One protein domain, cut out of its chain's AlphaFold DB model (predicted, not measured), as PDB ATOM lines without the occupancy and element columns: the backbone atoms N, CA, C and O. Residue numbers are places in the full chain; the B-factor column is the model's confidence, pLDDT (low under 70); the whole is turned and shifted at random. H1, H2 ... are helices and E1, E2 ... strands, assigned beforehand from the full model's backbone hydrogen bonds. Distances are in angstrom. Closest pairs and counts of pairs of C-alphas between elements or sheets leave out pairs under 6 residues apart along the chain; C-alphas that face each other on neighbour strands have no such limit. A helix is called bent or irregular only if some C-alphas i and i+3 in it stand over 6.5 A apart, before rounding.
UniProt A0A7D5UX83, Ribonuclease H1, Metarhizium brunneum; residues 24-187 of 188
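AT A GLANCE: This is residues 24 to 187 of the 188 residues of the protein "Ribonuclease H1" of Metarhizium brunneum (UniProt A0A7D5UX83). A strongly twisted sheet is built round one long, bent strand, E3, and the long helix H2 packs over E3 and E4 on one face. The smaller strands E1 and E2 and the loop of residues 53 to 66 make one end of the domain, while H3, H4 and the loop of residues 169 to 181 make the other. The printed part has 164 residues, with four named helices and six named strands in the order H1 E1 E2 E3 E4 E5 H2 E6 H3 H4. The sheet is branched and mixed, its pairs antiparallel but for the parallel E3 and E6, and the class is mixed, helices and strands. The whole is compact, with a radius of gyration of the C-alphas of 17.7 A, yet elongated, spanning 55 by 33 by 31 A.

IN THESE COORDINATES: H1 is residues 28 to 31, from C-alpha 28 at (-10.265, 47.782, 33.845). E1 is residues 42 to 44 and E2 residues 49 to 52. E3, residues 67 to 81, is 37.2 A long and bends by 90 degrees at residue 70. E4 is residues 89 to 95, 20.5 A, and E5 residues 104 to 107. H2, residues 115 to 136, is 31.7 A long, from C-alpha 115 at (-29.179, 60.812, 21.376). E6 is residues 145 to 150, 16.1 A. H3, residues 153 to 168, is 21.2 A long and only just irregular: C-alphas 160 and 163 are 6.9 A apart, and it has a kink of 55 degrees near residue 161. H4, residues 182 to 185, ends with C-alpha 185 at (-33.918, 50.241, 29.740).

HOW THE PARTS SIT: E1 to E5 form a meander, each strand the antiparallel neighbour of the one before. Within hydrogen-bond range are N 43 and O 50 of E1 and E2 at 3.0 A, N 73 and O 49 of E3 and E2 at 2.8 A, N 79 and O 91 of E3 and E4 at 2.8 A, and N 94 and O 104 of E4 and E5 at 2.8 A. E2 and E4 lie on one side of E3, E6 on the other side; N 147 and O 72 of E6 and E3 are within hydrogen-bond range at 2.8 A. H2 is on the sheet at a height of 5.9 A, over E3 and E4; its closest C-alphas to E3 are Lys 119 and Gly 78, 4.2 A. On the local plane it stands at 28 degrees to E3, only just along the strands. H2, with residues 116 to 123 alone, touches residues 154 to 155 of H3, about perpendicular at 81 degrees, the closest C-alphas being Leu 120 and Leu 155, 6.1 A. H2 touches H4 with residues 117 to 124 alone, closest at the C-alphas of Leu 120 and Leu 184, 6.5 A. H3 and H4 only just touch, with 3 pairs of C-alphas within 8 A, the closest being those of Gly 158 and Leu 185, 7.4 A. H3 only grazes the sheet, with residues 155 to 156. H1 is not on the sheet and touches no helix. Every O i to N i+4 pair is within hydrogen-bond range in H2, and 8 of 12 in H3; H1 and H4 are too short for such a pair.

THE WHOLE: The two C-alphas farthest apart are those of Asn 61 and Gly 176, 58.6 A. The printed part has no cut. The links E2 to E3 and H3 to H4 are long. The mean pLDDT of the printed part is 92.9, and residue 84 alone is under 70.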
ATOM      1  N   ARG A  24     -22.212  45.035  37.923       88.56
ATOM      2  CA  ARG A  24     -22.118  44.722  36.489       88.56
ATOM      3  C   ARG A  24     -21.069  45.577  35.789       88.56
ATOM      4  O   ARG A  24     -20.844  45.406  34.592       88.56
ATOM      5  N   LYS A  25     -20.464  46.540  36.488       93.69
ATOM      6  CA  LYS A  25     -19.541  47.486  35.877       93.69
ATOM      7  C   LYS A  25     -18.187  46.825  35.678       93.69
ATOM      8  O   LYS A  25     -17.469  46.522  36.627       93.69
ATOM      9  N   TYR A  26     -17.806  46.655  34.420       93.75
ATOM     10  CA  TYR A  26     -16.445  46.273  34.083       93.75
ATOM     11  C   TYR A  26     -15.523  47.489  34.254       93.75
ATOM     12  O   TYR A  26     -15.686  48.502  33.574       93.75
ATOM     13  N   VAL A  27     -14.584  47.409  35.200       93.31
ATOM     14  CA  VAL A  27     -13.660  48.503  35.534       93.31
ATOM     15  C   VAL A  27     -12.221  48.022  35.330       93.31
ATOM     16  O   VAL A  27     -11.652  47.439  36.254       93.31
ATOM     17  N   PRO A  28     -11.607  48.274  34.156       92.44
ATOM     18  CA  PRO A  28     -10.265  47.782  33.845       92.44
ATOM     19  C   PRO A  28      -9.215  48.157  34.893       92.44
ATOM     20  O   PRO A  28      -8.391  47.331  35.267       92.44
ATOM     21  N   SER A  29      -9.274  49.370  35.446       91.94
ATOM     22  CA  SER A  29      -8.293  49.821  36.441       91.94
ATOM     23  C   SER A  29      -8.300  49.016  37.745       91.94
ATOM     24  O   SER A  29      -7.291  48.996  38.448       91.94
ATOM     25  N   LYS A  30      -9.409  48.334  38.072       92.19
ATOM     26  CA  LYS A  30      -9.487  47.426  39.226       92.19
ATOM     27  C   LYS A  30      -8.846  46.062  38.950       92.19
ATOM     28  O   LYS A  30      -8.459  45.405  39.906       92.19
ATOM     29  N   LEU A  31      -8.768  45.651  37.683       91.06
ATOM     30  CA  LEU A  31      -8.279  44.333  37.265       91.06
ATOM     31  C   LEU A  31      -6.800  44.391  36.860       91.06
ATOM     32  O   LEU A  31      -5.979  43.661  37.394       91.06
ATOM     33  N   TYR A  32      -6.436  45.341  35.997       90.00
ATOM     34  CA  TYR A  32      -5.085  45.461  35.425       90.00
ATOM     35  C   TYR A  32      -4.236  46.568  36.082       90.00
ATOM     36  O   TYR A  32      -3.113  46.835  35.655       90.00
ATOM     37  N   GLY A  33      -4.778  47.262  37.089       89.44
ATOM     38  CA  GLY A  33      -4.125  48.370  37.792       89.44
ATOM     39  C   GLY A  33      -4.448  49.770  37.246       89.44
ATOM     40  O   GLY A  33      -4.932  49.949  36.128       89.44
ATOM     41  N   GLN A  34      -4.168  50.800  38.055       87.12
ATOM     42  CA  GLN A  34      -4.634  52.183  37.837       87.12
ATOM     43  C   GLN A  34      -4.183  52.821  36.514       87.12
ATOM     44  O   GLN A  34      -4.905  53.645  35.961       87.12
ATOM     45  N   ASN A  35      -3.024  52.420  35.989       86.00
ATOM     46  CA  ASN A  35      -2.433  52.978  34.768       86.00
ATOM     47  C   ASN A  35      -2.549  52.023  33.570       86.00
ATOM     48  O   ASN A  35      -1.717  52.067  32.661       86.00
ATOM     49  N   VAL A  36      -3.535  51.119  33.578       85.69
ATOM     50  CA  VAL A  36      -3.732  50.185  32.469       85.69
ATOM     51  C   VAL A  36      -3.946  50.938  31.157       85.69
ATOM     52  O   VAL A  36      -4.794  51.823  31.043       85.69
ATOM     53  N   ASN A  37      -3.190  50.552  30.132       86.56
ATOM     54  CA  ASN A  37      -3.479  50.968  28.770       86.56
ATOM     55  C   ASN A  37      -4.669  50.148  28.247       86.56
ATOM     56  O   ASN A  37      -4.544  48.942  28.036       86.56
ATOM     57  N   LEU A  38      -5.806  50.808  28.013       83.56
ATOM     58  CA  LEU A  38      -7.038  50.168  27.541       83.56
ATOM     59  C   LEU A  38      -6.861  49.444  26.198       83.56
ATOM     60  O   LEU A  38      -7.523  48.438  25.968       83.56
ATOM     61  N   SER A  39      -5.907  49.870  25.359       83.50
ATOM     62  CA  SER A  39      -5.577  49.165  24.111       83.50
ATOM     63  C   SER A  39      -4.969  47.775  24.335       83.50
ATOM     64  O   SER A  39      -4.723  47.063  23.371       83.50
ATOM     65  N   ARG A  40      -4.634  47.419  25.582       85.31
ATOM     66  CA  ARG A  40      -4.150  46.086  25.971       85.31
ATOM     67  C   ARG A  40      -5.236  45.237  26.617       85.31
ATOM     68  O   ARG A  40      -5.029  44.041  26.757       85.31
ATOM     69  N   VAL A  41      -6.342  45.852  27.032       91.31
ATOM     70  CA  VAL A  41      -7.499  45.161  27.616       91.31
ATOM     71  C   VAL A  41      -8.341  44.536  26.510       91.31
ATOM     72  O   VAL A  41      -8.875  43.449  26.689       91.31
ATOM     73  N   GLU A  42      -8.430  45.214  25.368       93.75
ATOM     74  CA  GLU A  42      -9.123  44.742  24.174       93.75
ATOM     75  C   GLU A  42      -8.104  44.166  23.190       93.75
ATOM     76  O   GLU A  42      -7.234  44.886  22.696       93.75
ATOM     77  N   VAL A  43      -8.207  42.872  22.902       92.50
ATOM     78  CA  VAL A  43      -7.325  42.185  21.954       92.50
ATOM     79  C   VAL A  43      -8.183  41.640  20.824       92.50
ATOM     80  O   VAL A  43      -8.955  40.704  21.014       92.50
ATOM     81  N   GLY A  44      -8.075  42.271  19.657       90.88
ATOM     82  CA  GLY A  44      -8.809  41.871  18.461       90.88
ATOM     83  C   GLY A  44      -8.077  40.809  17.649       90.88
ATOM     84  O   GLY A  44      -6.857  40.883  17.480       90.88
ATOM     85  N   ASP A  45      -8.845  39.876  17.099       89.75
ATOM     86  CA  ASP A  45      -8.458  39.072  15.945       89.75
ATOM     87  C   ASP A  45      -9.252  39.524  14.696       89.75
ATOM     88  O   ASP A  45      -9.656  40.687  14.586       89.75
ATOM     89  N   GLU A  46      -9.441  38.641  13.711       90.12
ATOM     90  CA  GLU A  46     -10.261  38.964  12.545       90.12
ATOM     91  C   GLU A  46     -11.763  39.079  12.860       90.12
ATOM     92  O   GLU A  46     -12.404  40.003  12.365       90.12
ATOM     93  N   CYS A  47     -12.341  38.188  13.663       94.88
ATOM     94  CA  CYS A  47     -13.789  38.030  13.848       94.88
ATOM     95  C   CYS A  47     -14.304  38.508  15.214       94.88
ATOM     96  O   CYS A  47     -15.498  38.782  15.354       94.88
ATOM     97  N   TRP A  48     -13.419  38.657  16.191       96.38
ATOM     98  CA  TRP A  48     -13.728  38.843  17.598       96.38
ATOM     99  C   TRP A  48     -12.812  39.888  18.233       96.38
ATOM    100  O   TRP A  48     -11.668  40.106  17.832       96.38
ATOM    101  N   THR A  49     -13.330  40.535  19.270       96.56
ATOM    102  CA  THR A  49     -12.538  41.342  20.197       96.56
ATOM    103  C   THR A  49     -12.648  40.685  21.556       96.56
ATOM    104  O   THR A  49     -13.734  40.652  22.128       96.56
ATOM    105  N   TYR A  50     -11.547  40.162  22.080       96.50
ATOM    106  CA  TYR A  50     -11.515  39.503  23.381       96.50
ATOM    107  C   TYR A  50     -11.079  40.450  24.490       96.50
ATOM    108  O   TYR A  50     -10.436  41.480  24.256       96.50
ATOM    109  N   VAL A  51     -11.388  40.053  25.722       96.25
ATOM    110  CA  VAL A  51     -10.791  40.637  26.921       96.25
ATOM    111  C   VAL A  51      -9.463  39.936  27.217       96.25
ATOM    112  O   VAL A  51      -9.403  38.710  27.303       96.25
ATOM    113  N   ALA A  52      -8.392  40.707  27.390       95.44
ATOM    114  CA  ALA A  52      -7.094  40.185  27.813       95.44
ATOM    115  C   ALA A  52      -7.146  39.577  29.223       95.44
ATOM    116  O   ALA A  52      -7.899  40.045  30.073       95.44
ATOM    117  N   CYS A  53      -6.311  38.587  29.512       94.50
ATOM    118  CA  CYS A  53      -6.183  38.025  30.852       94.50
ATOM    119  C   CYS A  53      -5.565  39.047  31.816       94.50
ATOM    120  O   CYS A  53      -4.515  39.622  31.529       94.50
ATOM    121  N   ASP A  54      -6.220  39.292  32.952       92.44
ATOM    122  CA  ASP A  54      -5.746  40.201  34.004       92.44
ATOM    123  C   ASP A  54      -4.740  39.551  34.964       92.44
ATOM    124  O   ASP A  54      -4.056  40.253  35.706       92.44
ATOM    125  N   LEU A  55      -4.612  38.222  34.918       90.69
ATOM    126  CA  LEU A  55      -3.670  37.451  35.734       90.69
ATOM    127  C   LEU A  55      -2.362  37.110  35.010       90.69
ATOM    128  O   LEU A  55      -1.455  36.560  35.633       90.69
ATOM    129  N   ASP A  56      -2.273  37.387  33.710       87.50
ATOM    130  CA  ASP A  56      -1.125  36.999  32.895       87.50
ATOM    131  C   ASP A  56      -0.079  38.115  32.785       87.50
ATOM    132  O   ASP A  56      -0.381  39.311  32.845       87.50
ATOM    133  N   GLU A  57       1.172  37.715  32.570       86.50
ATOM    134  CA  GLU A  57       2.239  38.647  32.236       86.50
ATOM    135  C   GLU A  57       2.309  38.851  30.716       86.50
ATOM    136  O   GLU A  57       2.174  37.906  29.937       86.50
ATOM    137  N   PRO A  58       2.588  40.077  30.237       86.81
ATOM    138  CA  PRO A  58       2.815  40.302  28.819       86.81
ATOM    139  C   PRO A  58       3.932  39.421  28.258       86.81
ATOM    140  O   PRO A  58       5.030  39.360  28.816       86.81
ATOM    141  N   CYS A  59       3.702  38.827  27.088       88.12
ATOM    142  CA  CYS A  59       4.721  38.057  26.385       88.12
ATOM    143  C   CYS A  59       6.004  38.883  26.201       88.12
ATOM    144  O   CYS A  59       5.981  39.966  25.613       88.12
ATOM    145  N   LYS A  60       7.148  38.347  26.643       91.62
ATOM    146  CA  LYS A  60       8.444  39.052  26.627       91.62
ATOM    147  C   LYS A  60       8.920  39.457  25.227       91.62
ATOM    148  O   LYS A  60       9.734  40.362  25.111       91.62
ATOM    149  N   ASN A  61       8.427  38.790  24.182       91.50
ATOM    150  CA  ASN A  61       8.827  39.058  22.802       91.50
ATOM    151  C   ASN A  61       7.930  40.097  22.107       91.50
ATOM    152  O   ASN A  61       8.431  41.005  21.455       91.50
ATOM    153  N   CYS A  62       6.602  39.977  22.229       87.50
ATOM    154  CA  CYS A  62       5.654  40.823  21.487       87.50
ATOM    155  C   CYS A  62       4.813  41.763  22.366       87.50
ATOM    156  O   CYS A  62       4.049  42.569  21.838       87.50
ATOM    157  N   GLY A  63       4.906  41.656  23.694       83.44
ATOM    158  CA  GLY A  63       4.183  42.490  24.656       83.44
ATOM    159  C   GLY A  63       2.671  42.241  24.735       83.44
ATOM    160  O   GLY A  63       1.974  42.985  25.432       83.44
ATOM    161  N   ARG A  64       2.144  41.228  24.035       83.00
ATOM    162  CA  ARG A  64       0.717  40.870  24.057       83.00
ATOM    163  C   ARG A  64       0.377  40.057  25.305       83.00
ATOM    164  O   ARG A  64       1.200  39.267  25.760       83.00
ATOM    165  N   LEU A  65      -0.823  40.274  25.832       88.81
ATOM    166  CA  LEU A  65      -1.424  39.445  26.876       88.81
ATOM    167  C   LEU A  65      -2.156  38.270  26.220       88.81
ATOM    168  O   LEU A  65      -2.631  38.407  25.088       88.81
ATOM    169  N   SER A  66      -2.256  37.140  26.923       92.81
ATOM    170  CA  SER A  66      -3.234  36.108  26.569       92.81
ATOM    171  C   SER A  66      -4.661  36.654  26.685       92.81
ATOM    172  O   SER A  66      -4.891  37.715  27.272       92.81
ATOM    173  N   VAL A  67      -5.625  35.955  26.090       94.44
ATOM    174  CA  VAL A  67      -7.028  36.380  26.037       94.44
ATOM    175  C   VAL A  67      -7.941  35.349  26.682       94.44
ATOM    176  O   VAL A  67      -7.642  34.156  26.688       94.44
ATOM    177  N   HIS A  68      -9.075  35.814  27.191       94.88
ATOM    178  CA  HIS A  68     -10.192  34.965  27.584       94.88
ATOM    179  C   HIS A  68     -11.093  34.728  26.369       94.88
ATOM    180  O   HIS A  68     -11.916  35.580  26.034       94.88
ATOM    181  N   ILE A  69     -10.932  33.585  25.700       94.12
ATOM    182  CA  ILE A  69     -11.721  33.222  24.505       94.12
ATOM    183  C   ILE A  69     -13.219  33.036  24.802       94.12
ATOM    184  O   ILE A  69     -14.059  33.207  23.927       94.12
ATOM    185  N   ASP A  70     -13.574  32.810  26.068       95.12
ATOM    186  CA  ASP A  70     -14.947  32.782  26.578       95.12
ATOM    187  C   ASP A  70     -15.485  34.173  26.983       95.12
ATOM    188  O   ASP A  70     -16.578  34.276  27.557       95.12
ATOM    189  N   CYS A  71     -14.741  35.254  26.704       95.88
ATOM    190  CA  CYS A  71     -15.096  36.623  27.069       95.88
ATOM    191  C   CYS A  71     -14.815  37.639  25.951       95.88
ATOM    192  O   CYS A  71     -13.686  38.102  25.766       95.88
ATOM    193  N   ILE A  72     -15.876  38.096  25.284       97.12
ATOM    194  CA  ILE A  72     -15.782  39.074  24.190       97.12
ATOM    195  C   ILE A  72     -16.186  40.488  24.616       97.12
ATOM    196  O   ILE A  72     -16.943  40.700  25.568       97.12
ATOM    197  N   VAL A  73     -15.720  41.467  23.848       97.56
ATOM    198  CA  VAL A  73     -16.113  42.871  23.908       97.56
ATOM    199  C   VAL A  73     -16.995  43.189  22.708       97.56
ATOM    200  O   VAL A  73     -16.619  42.955  21.563       97.56
ATOM    201  N   ILE A  74     -18.157  43.779  22.972       98.25
ATOM    202  CA  ILE A  74     -19.043  44.327  21.946       98.25
ATOM    203  C   ILE A  74     -19.090  45.838  22.139       98.25
ATOM    204  O   ILE A  74     -19.608  46.330  23.143       98.25
ATOM    205  N   ALA A  75     -18.539  46.588  21.189       98.25
ATOM    206  CA  ALA A  75     -18.611  48.041  21.208       98.25
ATOM    207  C   ALA A  75     -19.919  48.504  20.564       98.25
ATOM    208  O   ALA A  75     -20.269  48.077  19.465       98.25
ATOM    209  N   VAL A  76     -20.640  49.392  21.242       98.69
ATOM    210  CA  VAL A  76     -21.908  49.941  20.759       98.69
ATOM    211  C   VAL A  76     -21.850  51.456  20.731       98.69
ATOM    212  O   VAL A  76     -21.328  52.094  21.648       98.69
ATOM    213  N   ASP A  77     -22.427  52.035  19.686       98.19
ATOM    214  CA  ASP A  77     -22.541  53.476  19.551       98.19
ATOM    215  C   ASP A  77     -23.876  53.870  18.912       98.19
ATOM    216  O   ASP A  77     -24.445  53.160  18.089       98.19
ATOM    217  N   GLY A  78     -24.395  55.020  19.316       96.94
ATOM    218  CA  GLY A  78     -25.564  55.664  18.749       96.94
ATOM    219  C   GLY A  78     -25.196  57.052  18.245       96.94
ATOM    220  O   GLY A  78     -24.820  57.921  19.033       96.94
ATOM    221  N   ALA A  79     -25.380  57.276  16.949       94.50
ATOM    222  CA  ALA A  79     -25.211  58.573  16.318       94.50
ATOM    223  C   ALA A  79     -26.555  59.297  16.219       94.50
ATOM    224  O   ALA A  79     -27.612  58.686  16.036       94.50
ATOM    225  N   TYR A  80     -26.524  60.622  16.298       92.94
ATOM    226  CA  TYR A  80     -27.700  61.448  16.070       92.94
ATOM    227  C   TYR A  80     -27.330  62.679  15.249       92.94
ATOM    228  O   TYR A  80     -26.204  63.171  15.303       92.94
ATOM    229  N   TRP A  81     -28.306  63.210  14.524       89.31
ATOM    230  CA  TRP A  81     -28.172  64.432  13.749       89.31
ATOM    231  C   TRP A  81     -29.429  65.298  13.878       89.31
ATOM    232  O   TRP A  81     -30.530  64.769  14.032       89.31
ATOM    233  N   ASN A  82     -29.271  66.626  13.816       85.12
ATOM    234  CA  ASN A  82     -30.359  67.615  13.899       85.12
ATOM    235  C   ASN A  82     -31.280  67.488  15.132       85.12
ATOM    236  O   ASN A  82     -32.507  67.561  15.014       85.12
ATOM    237  N   ASN A  83     -30.695  67.304  16.321       70.69
ATOM    238  CA  ASN A  83     -31.448  67.180  17.576       70.69
ATOM    239  C   ASN A  83     -32.353  68.391  17.844       70.69
ATOM    240  O   ASN A  83     -31.966  69.531  17.600       70.69
ATOM    241  N   GLY A  84     -33.555  68.120  18.359       67.56
ATOM    242  CA  GLY A  84     -34.563  69.138  18.665       67.56
ATOM    243  C   GLY A  84     -35.337  69.667  17.454       67.56
ATOM    244  O   GLY A  84     -36.106  70.611  17.600       67.56
ATOM    245  N   THR A  85     -35.160  69.079  16.265       78.19
ATOM    246  CA  THR A  85     -35.860  69.499  15.040       78.19
ATOM    247  C   THR A  85     -36.720  68.378  14.458       78.19
ATOM    248  O   THR A  85     -36.463  67.198  14.683       78.19
ATOM    249  N   LEU A  86     -37.681  68.737  13.602       79.06
ATOM    250  CA  LEU A  86     -38.495  67.781  12.833       79.06
ATOM    251  C   LEU A  86     -37.683  66.933  11.832       79.06
ATOM    252  O   LEU A  86     -38.205  65.980  11.264       79.06
ATOM    253  N   LYS A  87     -36.412  67.279  11.590       85.75
ATOM    254  CA  LYS A  87     -35.489  66.544  10.712       85.75
ATOM    255  C   LYS A  87     -34.493  65.692  11.502       85.75
ATOM    256  O   LYS A  87     -33.485  65.269  10.930       85.75
ATOM    257  N   ALA A  88     -34.733  65.491  12.801       88.12
ATOM    258  CA  ALA A  88     -33.873  64.677  13.640       88.12
ATOM    259  C   ALA A  88     -33.757  63.259  13.064       88.12
ATOM    260  O   ALA A  88     -34.752  62.623  12.718       88.12
ATOM    261  N   LYS A  89     -32.523  62.768  12.965       93.69
ATOM    262  CA  LYS A  89     -32.213  61.393  12.563       93.69
ATOM    263  C   LYS A  89     -31.318  60.772  13.616       93.69
ATOM    264  O   LYS A  89     -30.496  61.461  14.214       93.69
ATOM    265  N   ALA A  90     -31.454  59.472  13.811       95.50
ATOM    266  CA  ALA A  90     -30.530  58.715  14.632       95.50
ATOM    267  C   ALA A  90     -30.177  57.395  13.961       95.50
ATOM    268  O   ALA A  90     -30.955  56.858  13.174       95.50
ATOM    269  N   ALA A  91     -29.002  56.891  14.297       97.12
ATOM    270  CA  ALA A  91     -28.506  55.591  13.895       97.12
ATOM    271  C   ALA A  91     -27.871  54.905  15.106       97.12
ATOM    272  O   ALA A  91     -27.478  55.568  16.066       97.12
ATOM    273  N   ALA A  92     -27.781  53.588  15.059       98.00
ATOM    274  CA  ALA A  92     -27.067  52.783  16.034       98.00
ATOM    275  C   ALA A  92     -26.122  51.833  15.303       98.00
ATOM    276  O   ALA A  92     -26.404  51.428  14.176       98.00
ATOM    277  N   GLY A  93     -25.013  51.503  15.951       98.06
ATOM    278  CA  GLY A  93     -23.987  50.608  15.449       98.06
ATOM    279  C   GLY A  93     -23.487  49.671  16.540       98.06
ATOM    280  O   GLY A  93     -23.456  50.027  17.721       98.06
ATOM    281  N   VAL A  94     -23.104  48.472  16.116       98.56
ATOM    282  CA  VAL A  94     -22.522  47.409  16.930       98.56
ATOM    283  C   VAL A  94     -21.286  46.879  16.219       98.56
ATOM    284  O   VAL A  94     -21.336  46.540  15.038       98.56
ATOM    285  N   PHE A  95     -20.183  46.803  16.951       98.12
ATOM    286  CA  PHE A  95     -18.908  46.286  16.486       98.12
ATOM    287  C   PHE A  95     -18.446  45.149  17.399       98.12
ATOM    288  O   PHE A  95     -18.406  45.307  18.620       98.12
ATOM    289  N   VAL A  96     -18.086  44.019  16.789       97.56
ATOM    290  CA  VAL A  96     -17.612  42.805  17.478       97.56
ATOM    291  C   VAL A  96     -16.168  42.493  17.080       97.56
ATOM    292  O   VAL A  96     -15.309  42.313  17.935       97.56
ATOM    293  N   GLY A  97     -15.876  42.506  15.781       95.88
ATOM    294  CA  GLY A  97     -14.551  42.307  15.195       95.88
ATOM    295  C   GLY A  97     -14.560  42.761  13.735       95.88
ATOM    296  O   GLY A  97     -15.628  42.999  13.167       95.88
ATOM    297  N   HIS A  98     -13.390  42.916  13.118       93.25
ATOM    298  CA  HIS A  98     -13.267  43.588  11.816       93.25
ATOM    299  C   HIS A  98     -13.950  42.841  10.656       93.25
ATOM    300  O   HIS A  98     -14.533  43.462   9.771       93.25
ATOM    301  N   LYS A  99     -13.891  41.511  10.677       94.94
ATOM    302  CA  LYS A  99     -14.515  40.580   9.729       94.94
ATOM    303  C   LYS A  99     -15.666  39.787  10.357       94.94
ATOM    304  O   LYS A  99     -16.147  38.834   9.751       94.94
ATOM    305  N   SER A 100     -16.103  40.166  11.559       95.62
ATOM    306  CA  SER A 100     -17.238  39.523  12.225       95.62
ATOM    307  C   SER A 100     -18.489  39.628  11.359       95.62
ATOM    308  O   SER A 100     -18.745  40.683  10.794       95.62
ATOM    309  N   THR A 101     -19.325  38.599  11.295       95.56
ATOM    310  CA  THR A 101     -20.658  38.710  10.673       95.56
ATOM    311  C   THR A 101     -21.707  39.282  11.635       95.56
ATOM    312  O   THR A 101     -22.835  39.538  11.224       95.56
ATOM    313  N   PHE A 102     -21.329  39.522  12.897       95.81
ATOM    314  CA  PHE A 102     -22.192  40.060  13.951       95.81
ATOM    315  C   PHE A 102     -22.105  41.587  14.110       95.81
ATOM    316  O   PHE A 102     -22.718  42.142  15.028       95.81
ATOM    317  N   TYR A 103     -21.372  42.298  13.239       93.56
ATOM    318  CA  TYR A 103     -21.517  43.757  13.184       93.56
ATOM    319  C   TYR A 103     -22.945  44.114  12.750       93.56
ATOM    320  O   TYR A 103     -23.580  43.389  11.987       93.56
ATOM    321  N   ASP A 104     -23.457  45.244  13.225       97.12
ATOM    322  CA  ASP A 104     -24.734  45.776  12.748       97.12
ATOM    323  C   ASP A 104     -24.695  47.305  12.736       97.12
ATOM    324  O   ASP A 104     -23.981  47.937  13.514       97.12
ATOM    325  N   GLY A 105     -25.468  47.905  11.841       96.88
ATOM    326  CA  GLY A 105     -25.601  49.343  11.686       96.88
ATOM    327  C   GLY A 105     -26.958  49.672  11.088       96.88
ATOM    328  O   GLY A 105     -27.270  49.248   9.978       96.88
ATOM    329  N   PHE A 106     -27.777  50.443  11.801       97.00
ATOM    330  CA  PHE A 106     -29.150  50.708  11.370       97.00
ATOM    331  C   PHE A 106     -29.633  52.115  11.716       97.00
ATOM    332  O   PHE A 106     -29.269  52.706  12.734       97.00
ATOM    333  N   ILE A 107     -30.509  52.647  10.861       96.75
ATOM    334  CA  ILE A 107     -31.221  53.906  11.096       96.75
ATOM    335  C   ILE A 107     -32.402  53.658  12.037       96.75
ATOM    336  O   ILE A 107     -33.148  52.687  11.899       96.75
ATOM    337  N   LEU A 108     -32.599  54.556  12.999       95.31
ATOM    338  CA  LEU A 108     -33.714  54.496  13.932       95.31
ATOM    339  C   LEU A 108     -34.974  55.099  13.306       95.31
ATOM    340  O   LEU A 108     -35.122  56.317  13.219       95.31
ATOM    341  N   ASN A 109     -35.925  54.232  12.969       91.31
ATOM    342  CA  ASN A 109     -37.249  54.622  12.483       91.31
ATOM    343  C   ASN A 109     -38.202  54.891  13.658       91.31
ATOM    344  O   ASN A 109     -39.108  54.109  13.940       91.31
ATOM    345  N   VAL A 110     -37.963  55.986  14.384       89.06
ATOM    346  CA  VAL A 110     -38.828  56.453  15.481       89.06
ATOM    347  C   VAL A 110     -39.234  57.911  15.244       89.06
ATOM    348  O   VAL A 110     -38.428  58.673  14.721       89.06
ATOM    349  N   PRO A 111     -40.453  58.330  15.633       84.25
ATOM    350  CA  PRO A 111     -40.979  59.654  15.289       84.25
ATOM    351  C   PRO A 111     -40.226  60.824  15.941       84.25
ATOM    352  O   PRO A 111     -40.267  61.926  15.411       84.25
ATOM    353  N   ASN A 112     -39.525  60.599  17.058       86.56
ATOM    354  CA  ASN A 112     -38.751  61.624  17.768       86.56
ATOM    355  C   ASN A 112     -37.447  61.015  18.313       86.56
ATOM    356  O   ASN A 112     -37.376  60.671  19.499       86.56
ATOM    357  N   PRO A 113     -36.431  60.787  17.464       91.50
ATOM    358  CA  PRO A 113     -35.182  60.208  17.924       91.50
ATOM    359  C   PRO A 113     -34.424  61.207  18.804       91.50
ATOM    360  O   PRO A 113     -34.334  62.393  18.497       91.50
ATOM    361  N   THR A 114     -33.829  60.706  19.882       92.19
ATOM    362  CA  THR A 114     -32.891  61.455  20.725       92.19
ATOM    363  C   THR A 114     -31.551  60.731  20.755       92.19
ATOM    364  O   THR A 114     -31.478  59.534  20.463       92.19
ATOM    365  N   SER A 115     -30.490  61.434  21.155       93.00
ATOM    366  CA  SER A 115     -29.179  60.812  21.376       93.00
ATOM    367  C   SER A 115     -29.271  59.642  22.363       93.00
ATOM    368  O   SER A 115     -28.743  58.569  22.095       93.00
ATOM    369  N   GLN A 116     -30.024  59.792  23.459       95.06
ATOM    370  CA  GLN A 116     -30.234  58.722  24.439       95.06
ATOM    371  C   GLN A 116     -30.942  57.507  23.834       95.06
ATOM    372  O   GLN A 116     -30.525  56.380  24.092       95.06
ATOM    373  N   ILE A 117     -31.973  57.712  23.004       95.50
ATOM    374  CA  ILE A 117     -32.641  56.606  22.304       95.50
ATOM    375  C   ILE A 117     -31.650  55.897  21.373       95.50
ATOM    376  O   ILE A 117     -31.637  54.669  21.357       95.50
ATOM    377  N   ALA A 118     -30.802  56.634  20.645       96.69
ATOM    378  CA  ALA A 118     -29.769  56.058  19.782       96.69
ATOM    379  C   ALA A 118     -28.807  55.159  20.569       96.69
ATOM    380  O   ALA A 118     -28.645  53.986  20.235       96.69
ATOM    381  N   LYS A 119     -28.245  55.677  21.669       97.75
ATOM    382  CA  LYS A 119     -27.314  54.933  22.531       97.75
ATOM    383  C   LYS A 119     -27.980  53.704  23.163       97.75
ATOM    384  O   LYS A 119     -27.401  52.625  23.146       97.75
ATOM    385  N   LEU A 120     -29.209  53.827  23.677       97.88
ATOM    386  CA  LEU A 120     -29.935  52.689  24.258       97.88
ATOM    387  C   LEU A 120     -30.296  51.628  23.211       97.88
ATOM    388  O   LEU A 120     -30.219  50.441  23.503       97.88
ATOM    389  N   ARG A 121     -30.675  52.028  21.990       97.88
ATOM    390  CA  ARG A 121     -30.941  51.091  20.887       97.88
ATOM    391  C   ARG A 121     -29.681  50.347  20.457       97.88
ATOM    392  O   ARG A 121     -29.775  49.151  20.209       97.88
ATOM    393  N   ALA A 122     -28.537  51.028  20.424       98.44
ATOM    394  CA  ALA A 122     -27.245  50.393  20.191       98.44
ATOM    395  C   ALA A 122     -26.928  49.363  21.285       98.44
ATOM    396  O   ALA A 122     -26.584  48.230  20.971       98.44
ATOM    397  N   GLY A 123     -27.148  49.716  22.557       98.38
ATOM    398  CA  GLY A 123     -27.012  48.784  23.679       98.38
ATOM    399  C   GLY A 123     -27.909  47.551  23.552       98.38
ATOM    400  O   GLY A 123     -27.424  46.436  23.708       98.38
ATOM    401  N   VAL A 124     -29.199  47.739  23.237       98.38
ATOM    402  CA  VAL A 124     -30.146  46.620  23.059       98.38
ATOM    403  C   VAL A 124     -29.682  45.710  21.928       98.38
ATOM    404  O   VAL A 124     -29.626  44.501  22.119       98.38
ATOM    405  N   ARG A 125     -29.280  46.276  20.781       98.38
ATOM    406  CA  ARG A 125     -28.759  45.466  19.676       98.38
ATOM    407  C   ARG A 125     -27.471  44.739  20.060       98.38
ATOM    408  O   ARG A 125     -27.312  43.582  19.701       98.38
ATOM    409  N   GLY A 126     -26.565  45.390  20.788       98.31
ATOM    410  CA  GLY A 126     -25.334  44.758  21.264       98.31
ATOM    411  C   GLY A 126     -25.607  43.563  22.177       98.31
ATOM    412  O   GLY A 126     -24.959  42.533  22.033       98.31
ATOM    413  N   LEU A 127     -26.606  43.668  23.060       97.50
ATOM    414  CA  LEU A 127     -27.047  42.554  23.900       97.50
ATOM    415  C   LEU A 127     -27.673  41.426  23.071       97.50
ATOM    416  O   LEU A 127     -27.334  40.267  23.278       97.50
ATOM    417  N   GLU A 128     -28.543  41.757  22.114       97.94
ATOM    418  CA  GLU A 128     -29.125  40.777  21.187       97.94
ATOM    419  C   GLU A 128     -28.037  40.026  20.399       97.94
ATOM    420  O   GLU A 128     -28.108  38.804  20.290       97.94
ATOM    421  N   GLN A 129     -26.999  40.725  19.917       97.75
ATOM    422  CA  GLN A 129     -25.852  40.082  19.266       97.75
ATOM    423  C   GLN A 129     -25.055  39.215  20.242       97.75
ATOM    424  O   GLN A 129     -24.686  38.105  19.889       97.75
ATOM    425  N   GLY A 130     -24.837  39.671  21.479       97.25
ATOM    426  CA  GLY A 130     -24.181  38.869  22.515       97.25
ATOM    427  C   GLY A 130     -24.899  37.543  22.781       97.25
ATOM    428  O   GLY A 130     -24.249  36.505  22.826       97.25
ATOM    429  N   LEU A 131     -26.232  37.562  22.881       96.69
ATOM    430  CA  LEU A 131     -27.055  36.354  23.033       96.69
ATOM    431  C   LEU A 131     -26.995  35.452  21.791       96.69
ATOM    432  O   LEU A 131     -26.932  34.230  21.901       96.69
ATOM    433  N   ALA A 132     -26.988  36.042  20.591       96.75
ATOM    434  CA  ALA A 132     -26.848  35.279  19.355       96.75
ATOM    435  C   ALA A 132     -25.475  34.594  19.253       96.75
ATOM    436  O   ALA A 132     -25.409  33.432  18.853       96.75
ATOM    437  N   ILE A 133     -24.399  35.285  19.636       96.25
ATOM    438  CA  ILE A 133     -23.039  34.733  19.666       96.25
ATOM    439  C   ILE A 133     -22.933  33.637  20.727       96.25
ATOM    440  O   ILE A 133     -22.415  32.569  20.428       96.25
ATOM    441  N   GLU A 134     -23.474  33.847  21.932       95.56
ATOM    442  CA  GLU A 134     -23.509  32.816  22.982       95.56
ATOM    443  C   GLU A 134     -24.131  31.514  22.464       95.56
ATOM    444  O   GLU A 134     -23.559  30.443  22.648       95.56
ATOM    445  N   SER A 135     -25.250  31.608  21.740       93.69
ATOM    446  CA  SER A 135     -25.924  30.431  21.180       93.69
ATOM    447  C   SER A 135     -25.124  29.683  20.102       93.69
ATOM    448  O   SER A 135     -25.410  28.515  19.840       93.69
ATOM    449  N   GLN A 136     -24.155  30.346  19.463       91.56
ATOM    450  CA  GLN A 136     -23.329  29.793  18.381       91.56
ATOM    451  C   GLN A 136     -21.920  29.390  18.842       91.56
ATOM    452  O   GLN A 136     -21.273  28.600  18.158       91.56
ATOM    453  N   GLY A 137     -21.467  29.899  19.989       89.81
ATOM    454  CA  GLY A 137     -20.103  29.743  20.485       89.81
ATOM    455  C   GLY A 137     -19.108  30.710  19.836       89.81
ATOM    456  O   GLY A 137     -19.402  31.397  18.855       89.81
ATOM    457  N   VAL A 138     -17.909  30.762  20.410       91.38
ATOM    458  CA  VAL A 138     -16.764  31.531  19.903       91.38
ATOM    459  C   VAL A 138     -15.582  30.578  19.817       91.38
ATOM    460  O   VAL A 138     -15.161  30.058  20.838       91.38
ATOM    461  N   GLU A 139     -15.074  30.318  18.609       87.06
ATOM    462  CA  GLU A 139     -13.940  29.396  18.385       87.06
ATOM    463  C   GLU A 139     -14.103  28.025  19.069       87.06
ATOM    464  O   GLU A 139     -13.215  27.559  19.774       87.06
ATOM    465  N   ASP A 140     -15.259  27.384  18.877       85.69
ATOM    466  CA  ASP A 140     -15.624  26.102  19.505       85.69
ATOM    467  C   ASP A 140     -15.742  26.134  21.048       85.69
ATOM    468  O   ASP A 140     -15.995  25.103  21.672       85.69
ATOM    469  N   GLU A 141     -15.653  27.314  21.669       88.56
ATOM    470  CA  GLU A 141     -15.841  27.521  23.104       88.56
ATOM    471  C   GLU A 141     -17.195  28.154  23.442       88.56
ATOM    472  O   GLU A 141     -17.779  28.946  22.694       88.56
ATOM    473  N   ASN A 142     -17.695  27.824  24.635       92.62
ATOM    474  CA  ASN A 142     -18.917  28.422  25.162       92.62
ATOM    475  C   ASN A 142     -18.628  29.825  25.695       92.62
ATOM    476  O   ASN A 142     -17.851  29.993  26.638       92.62
ATOM    477  N   LEU A 143     -19.324  30.824  25.153       95.31
ATOM    478  CA  LEU A 143     -19.217  32.193  25.633       95.31
ATOM    479  C   LEU A 143     -19.786  32.307  27.053       95.31
ATOM    480  O   LEU A 143     -20.952  32.007  27.290       95.31
ATOM    481  N   ARG A 144     -18.974  32.773  28.005       93.94
ATOM    482  CA  ARG A 144     -19.389  32.950  29.408       93.94
ATOM    483  C   ARG A 144     -19.631  34.400  29.779       93.94
ATOM    484  O   ARG A 144     -20.336  34.677  30.752       93.94
ATOM    485  N   LYS A 145     -19.011  35.335  29.061       95.00
ATOM    486  CA  LYS A 145     -19.053  36.751  29.409       95.00
ATOM    487  C   LYS A 145     -19.065  37.636  28.172       95.00
ATOM    488  O   LYS A 145     -18.302  37.445  27.235       95.00
ATOM    489  N   VAL A 146     -19.902  38.665  28.219       96.69
ATOM    490  CA  VAL A 146     -19.932  39.737  27.223       96.69
ATOM    491  C   VAL A 146     -19.713  41.062  27.934       96.69
ATOM    492  O   VAL A 146     -20.435  41.406  28.871       96.69
ATOM    493  N   VAL A 147     -18.721  41.822  27.480       97.19
ATOM    494  CA  VAL A 147     -18.499  43.204  27.905       97.19
ATOM    495  C   VAL A 147     -19.076  44.129  26.841       97.19
ATOM    496  O   VAL A 147     -18.487  44.319  25.779       97.19
ATOM    497  N   ILE A 148     -20.227  44.737  27.126       97.88
ATOM    498  CA  ILE A 148     -20.780  45.789  26.266       97.88
ATOM    499  C   ILE A 148     -20.074  47.106  26.596       97.88
ATOM    500  O   ILE A 148     -20.235  47.656  27.689       97.88
ATOM    501  N   LYS A 149     -19.295  47.620  25.645       96.88
ATOM    502  CA  LYS A 149     -18.562  48.883  25.753       96.88
ATOM    503  C   LYS A 149     -19.335  50.000  25.062       96.88
ATOM    504  O   LYS A 149     -19.685  49.875  23.893       96.88
ATOM    505  N   ALA A 150     -19.544  51.114  25.757       97.69
ATOM    506  CA  ALA A 150     -20.210  52.293  25.212       97.69
ATOM    507  C   ALA A 150     -19.565  53.584  25.727       97.69
ATOM    508  O   ALA A 150     -19.060  53.631  26.848       97.69
ATOM    509  N   ASP A 151     -19.649  54.649  24.934       95.56
ATOM    510  CA  ASP A 151     -19.231  56.014  25.295       95.56
ATOM    511  C   ASP A 151     -20.332  56.809  26.035       95.56
ATOM    512  O   ASP A 151     -20.121  57.933  26.489       95.56
ATOM    513  N   SER A 152     -21.530  56.235  26.158       96.62
ATOM    514  CA  SER A 152     -22.687  56.866  26.786       96.62
ATOM    515  C   SER A 152     -22.758  56.537  28.268       96.62
ATOM    516  O   SER A 152     -23.182  55.447  28.656       96.62
ATOM    517  N   GLU A 153     -22.446  57.520  29.113       96.00
ATOM    518  CA  GLU A 153     -22.642  57.413  30.562       96.00
ATOM    519  C   GLU A 153     -24.096  57.065  30.914       96.00
ATOM    520  O   GLU A 153     -24.333  56.278  31.826       96.00
ATOM    521  N   TYR A 154     -25.070  57.578  30.150       95.50
ATOM    522  CA  TYR A 154     -26.485  57.265  30.354       95.50
ATOM    523  C   TYR A 154     -26.783  55.769  30.185       95.50
ATOM    524  O   TYR A 154     -27.544  55.206  30.969       95.50
ATOM    525  N   LEU A 155     -26.166  55.115  29.195       97.44
ATOM    526  CA  LEU A 155     -26.284  53.668  29.008       97.44
ATOM    527  C   LEU A 155     -25.498  52.916  30.090       97.44
ATOM    528  O   LEU A 155     -26.054  52.043  30.755       97.44
ATOM    529  N   VAL A 156     -24.228  53.280  30.302       96.94
ATOM    530  CA  VAL A 156     -23.333  52.577  31.233       96.94
ATOM    531  C   VAL A 156     -23.858  52.659  32.664       96.94
ATOM    532  O   VAL A 156     -24.114  51.621  33.272       96.94
ATOM    533  N   LYS A 157     -24.081  53.859  33.214       95.50
ATOM    534  CA  LYS A 157     -24.643  54.024  34.566       95.50
ATOM    535  C   LYS A 157     -26.091  53.570  34.646       95.50
ATOM    536  O   LYS A 157     -26.488  53.006  35.662       95.50
ATOM    537  N   GLY A 158     -26.857  53.742  33.568       95.00
ATOM    538  CA  GLY A 158     -28.198  53.178  33.446       95.00
ATOM    539  C   GLY A 158     -28.213  51.704  33.817       95.00
ATOM    540  O   GLY A 158     -28.957  51.323  34.714       95.00
ATOM    541  N   MET A 159     -27.325  50.908  33.219       95.50
ATOM    542  CA  MET A 159     -27.308  49.454  33.396       95.50
ATOM    543  C   MET A 159     -26.436  48.930  34.534       95.50
ATOM    544  O   MET A 159     -26.576  47.768  34.917       95.50
ATOM    545  N   THR A 160     -25.555  49.761  35.088       95.00
ATOM    546  CA  THR A 160     -24.614  49.343  36.142       95.00
ATOM    547  C   THR A 160     -24.864  49.995  37.496       95.00
ATOM    548  O   THR A 160     -24.279  49.561  38.478       95.00
ATOM    549  N   GLU A 161     -25.722  51.016  37.578       93.12
ATOM    550  CA  GLU A 161     -25.963  51.768  38.817       93.12
ATOM    551  C   GLU A 161     -27.466  52.036  39.020       93.12
ATOM    552  O   GLU A 161     -28.050  51.664  40.039       93.12
ATOM    553  N   TRP A 162     -28.129  52.661  38.042       93.38
ATOM    554  CA  TRP A 162     -29.489  53.182  38.225       93.38
ATOM    555  C   TRP A 162     -30.585  52.124  38.074       93.38
ATOM    556  O   TRP A 162     -31.585  52.181  38.795       93.38
ATOM    557  N   VAL A 163     -30.398  51.133  37.192       92.31
ATOM    558  CA  VAL A 163     -31.394  50.083  36.916       92.31
ATOM    559  C   VAL A 163     -31.811  49.321  38.172       92.31
ATOM    560  O   VAL A 163     -32.971  48.939  38.281       92.31
ATOM    561  N   PHE A 164     -30.915  49.143  39.144       90.56
ATOM    562  CA  PHE A 164     -31.233  48.452  40.394       90.56
ATOM    563  C   PHE A 164     -32.291  49.212  41.197       90.56
ATOM    564  O   PHE A 164     -33.292  48.637  41.617       90.56
ATOM    565  N   THR A 165     -32.129  50.531  41.320       90.88
ATOM    566  CA  THR A 165     -33.113  51.391  41.994       90.88
ATOM    567  C   THR A 165     -34.402  51.487  41.183       90.88
ATOM    568  O   THR A 165     -35.495  51.359  41.735       90.88
ATOM    569  N   TRP A 166     -34.290  51.658  39.863       92.75
ATOM    570  CA  TRP A 166     -35.452  51.765  38.985       92.75
ATOM    571  C   TRP A 166     -36.290  50.489  38.953       92.75
ATOM    572  O   TRP A 166     -37.513  50.565  38.961       92.75
ATOM    573  N   LYS A 167     -35.679  49.303  38.979       90.75
ATOM    574  CA  LYS A 167     -36.430  48.045  39.064       90.75
ATOM    575  C   LYS A 167     -37.229  47.957  40.366       90.75
ATOM    576  O   LYS A 167     -38.402  47.597  40.307       90.75
ATOM    577  N   MET A 168     -36.644  48.355  41.499       90.75
ATOM    578  CA  MET A 168     -37.320  48.321  42.805       90.75
ATOM    579  C   MET A 168     -38.481  49.316  42.917       90.75
ATOM    580  O   MET A 168     -39.478  49.017  43.563       90.75
ATOM    581  N   ASN A 169     -38.376  50.488  42.285       92.75
ATOM    582  CA  ASN A 169     -39.388  51.544  42.395       92.75
ATOM    583  C   ASN A 169     -40.345  51.635  41.188       92.75
ATOM    584  O   ASN A 169     -41.034  52.638  41.013       92.75
ATOM    585  N   GLY A 170     -40.374  50.611  40.326       93.56
ATOM    586  CA  GLY A 170     -41.275  50.567  39.170       93.56
ATOM    587  C   GLY A 170     -40.875  51.472  37.995       93.56
ATOM    588  O   GLY A 170     -41.700  51.729  37.120       93.56
ATOM    589  N   TYR A 171     -39.611  51.888  37.916       95.06
ATOM    590  CA  TYR A 171     -39.032  52.825  36.947       95.06
ATOM    591  C   TYR A 171     -39.599  54.236  37.098       95.06
ATOM    592  O   TYR A 171     -40.024  54.871  36.128       95.06
ATOM    593  N   GLN A 172     -39.571  54.734  38.332       94.75
ATOM    594  CA  GLN A 172     -39.963  56.095  38.680       94.75
ATOM    595  C   GLN A 172     -38.751  56.930  39.113       94.75
ATOM    596  O   GLN A 172     -37.776  56.444  39.686       94.75
ATOM    597  N   THR A 173     -38.797  58.218  38.804       90.25
ATOM    598  CA  THR A 173     -37.836  59.220  39.275       90.25
ATOM    599  C   THR A 173     -38.126  59.591  40.730       90.25
ATOM    600  O   THR A 173     -39.218  59.341  41.238       90.25
ATOM    601  N   SER A 174     -37.193  60.279  41.395       87.00
ATOM    602  CA  SER A 174     -37.401  60.798  42.760       87.00
ATOM    603  C   SER A 174     -38.573  61.782  42.886       87.00
ATOM    604  O   SER A 174     -39.035  62.044  43.990       87.00
ATOM    605  N   ARG A 175     -39.072  62.315  41.762       90.56
ATOM    606  CA  ARG A 175     -40.243  63.201  41.693       90.56
ATOM    607  C   ARG A 175     -41.546  62.457  41.360       90.56
ATOM    608  O   ARG A 175     -42.546  63.102  41.071       90.56
ATOM    609  N   GLY A 176     -41.533  61.123  41.314       90.19
ATOM    610  CA  GLY A 176     -42.703  60.288  41.000       90.19
ATOM    611  C   GLY A 176     -43.060  60.185  39.511       90.19
ATOM    612  O   GLY A 176     -43.939  59.413  39.145       90.19
ATOM    613  N   ALA A 177     -42.375  60.915  38.625       93.94
ATOM    614  CA  ALA A 177     -42.549  60.779  37.178       93.94
ATOM    615  C   ALA A 177     -41.878  59.503  36.645       93.94
ATOM    616  O   ALA A 177     -40.884  59.050  37.212       93.94
ATOM    617  N   ALA A 178     -42.367  58.962  35.527       95.06
ATOM    618  CA  ALA A 178     -41.739  57.822  34.859       95.06
ATOM    619  C   ALA A 178     -40.308  58.150  34.394       95.06
ATOM    620  O   ALA A 178     -40.035  59.243  33.894       95.06
ATOM    621  N   VAL A 179     -39.393  57.187  34.530       95.44
ATOM    622  CA  VAL A 179     -38.027  57.297  34.002       95.44
ATOM    623  C   VAL A 179     -38.075  57.407  32.478       95.44
ATOM    624  O   VAL A 179     -38.744  56.626  31.795       95.44
ATOM    625  N   ALA A 180     -37.342  58.375  31.927       93.44
ATOM    626  CA  ALA A 180     -37.232  58.538  30.486       93.44
ATOM    627  C   ALA A 180     -36.678  57.256  29.841       93.44
ATOM    628  O   ALA A 180     -35.727  56.652  30.331       93.44
ATOM    629  N   ASN A 181     -37.263  56.838  28.719       94.88
ATOM    630  CA  ASN A 181     -36.849  55.633  27.992       94.88
ATOM    631  C   ASN A 181     -36.920  54.324  28.815       94.88
ATOM    632  O   ASN A 181     -36.249  53.354  28.460       94.88
ATOM    633  N   ALA A 182     -37.741  54.256  29.876       95.12
ATOM    634  CA  ALA A 182     -37.868  53.065  30.726       95.12
ATOM    635  C   ALA A 182     -38.149  51.775  29.937       95.12
ATOM    636  O   ALA A 182     -37.664  50.710  30.302       95.12
ATOM    637  N   SER A 183     -38.900  51.858  28.835       94.69
ATOM    638  CA  SER A 183     -39.192  50.706  27.976       94.69
ATOM    639  C   SER A 183     -37.950  50.119  27.301       94.69
ATOM    640  O   SER A 183     -37.877  48.907  27.146       94.69
ATOM    641  N   LEU A 184     -36.973  50.947  26.914       95.75
ATOM    642  CA  LEU A 184     -35.701  50.489  26.350       95.75
ATOM    643  C   LEU A 184     -34.764  49.980  27.444       95.75
ATOM    644  O   LEU A 184     -34.158  48.934  27.271       95.75
ATOM    645  N   LEU A 185     -34.706  50.675  28.583       95.38
ATOM    646  CA  LEU A 185     -33.918  50.241  29.740       95.38
ATOM    647  C   LEU A 185     -34.375  48.881  30.282       95.38
ATOM    648  O   LEU A 185     -33.553  48.113  30.748       95.38
ATOM    649  N   ARG A 186     -35.672  48.563  30.197       94.69
ATOM    650  CA  ARG A 186     -36.216  47.249  30.580       94.69
ATOM    651  C   ARG A 186     -35.825  46.112  29.635       94.69
ATOM    652  O   ARG A 186     -35.965  44.960  30.027       94.69
ATOM    653  N   LYS A 187     -35.423  46.423  28.398       94.81
ATOM    654  CA  LYS A 187     -34.943  45.426  27.426       94.81
ATOM    655  C   LYS A 187     -33.464  45.081  27.614       94.81
ATOM    656  O   LYS A 187     -33.005  44.129  26.997       94.81
TER     657      LYS A 187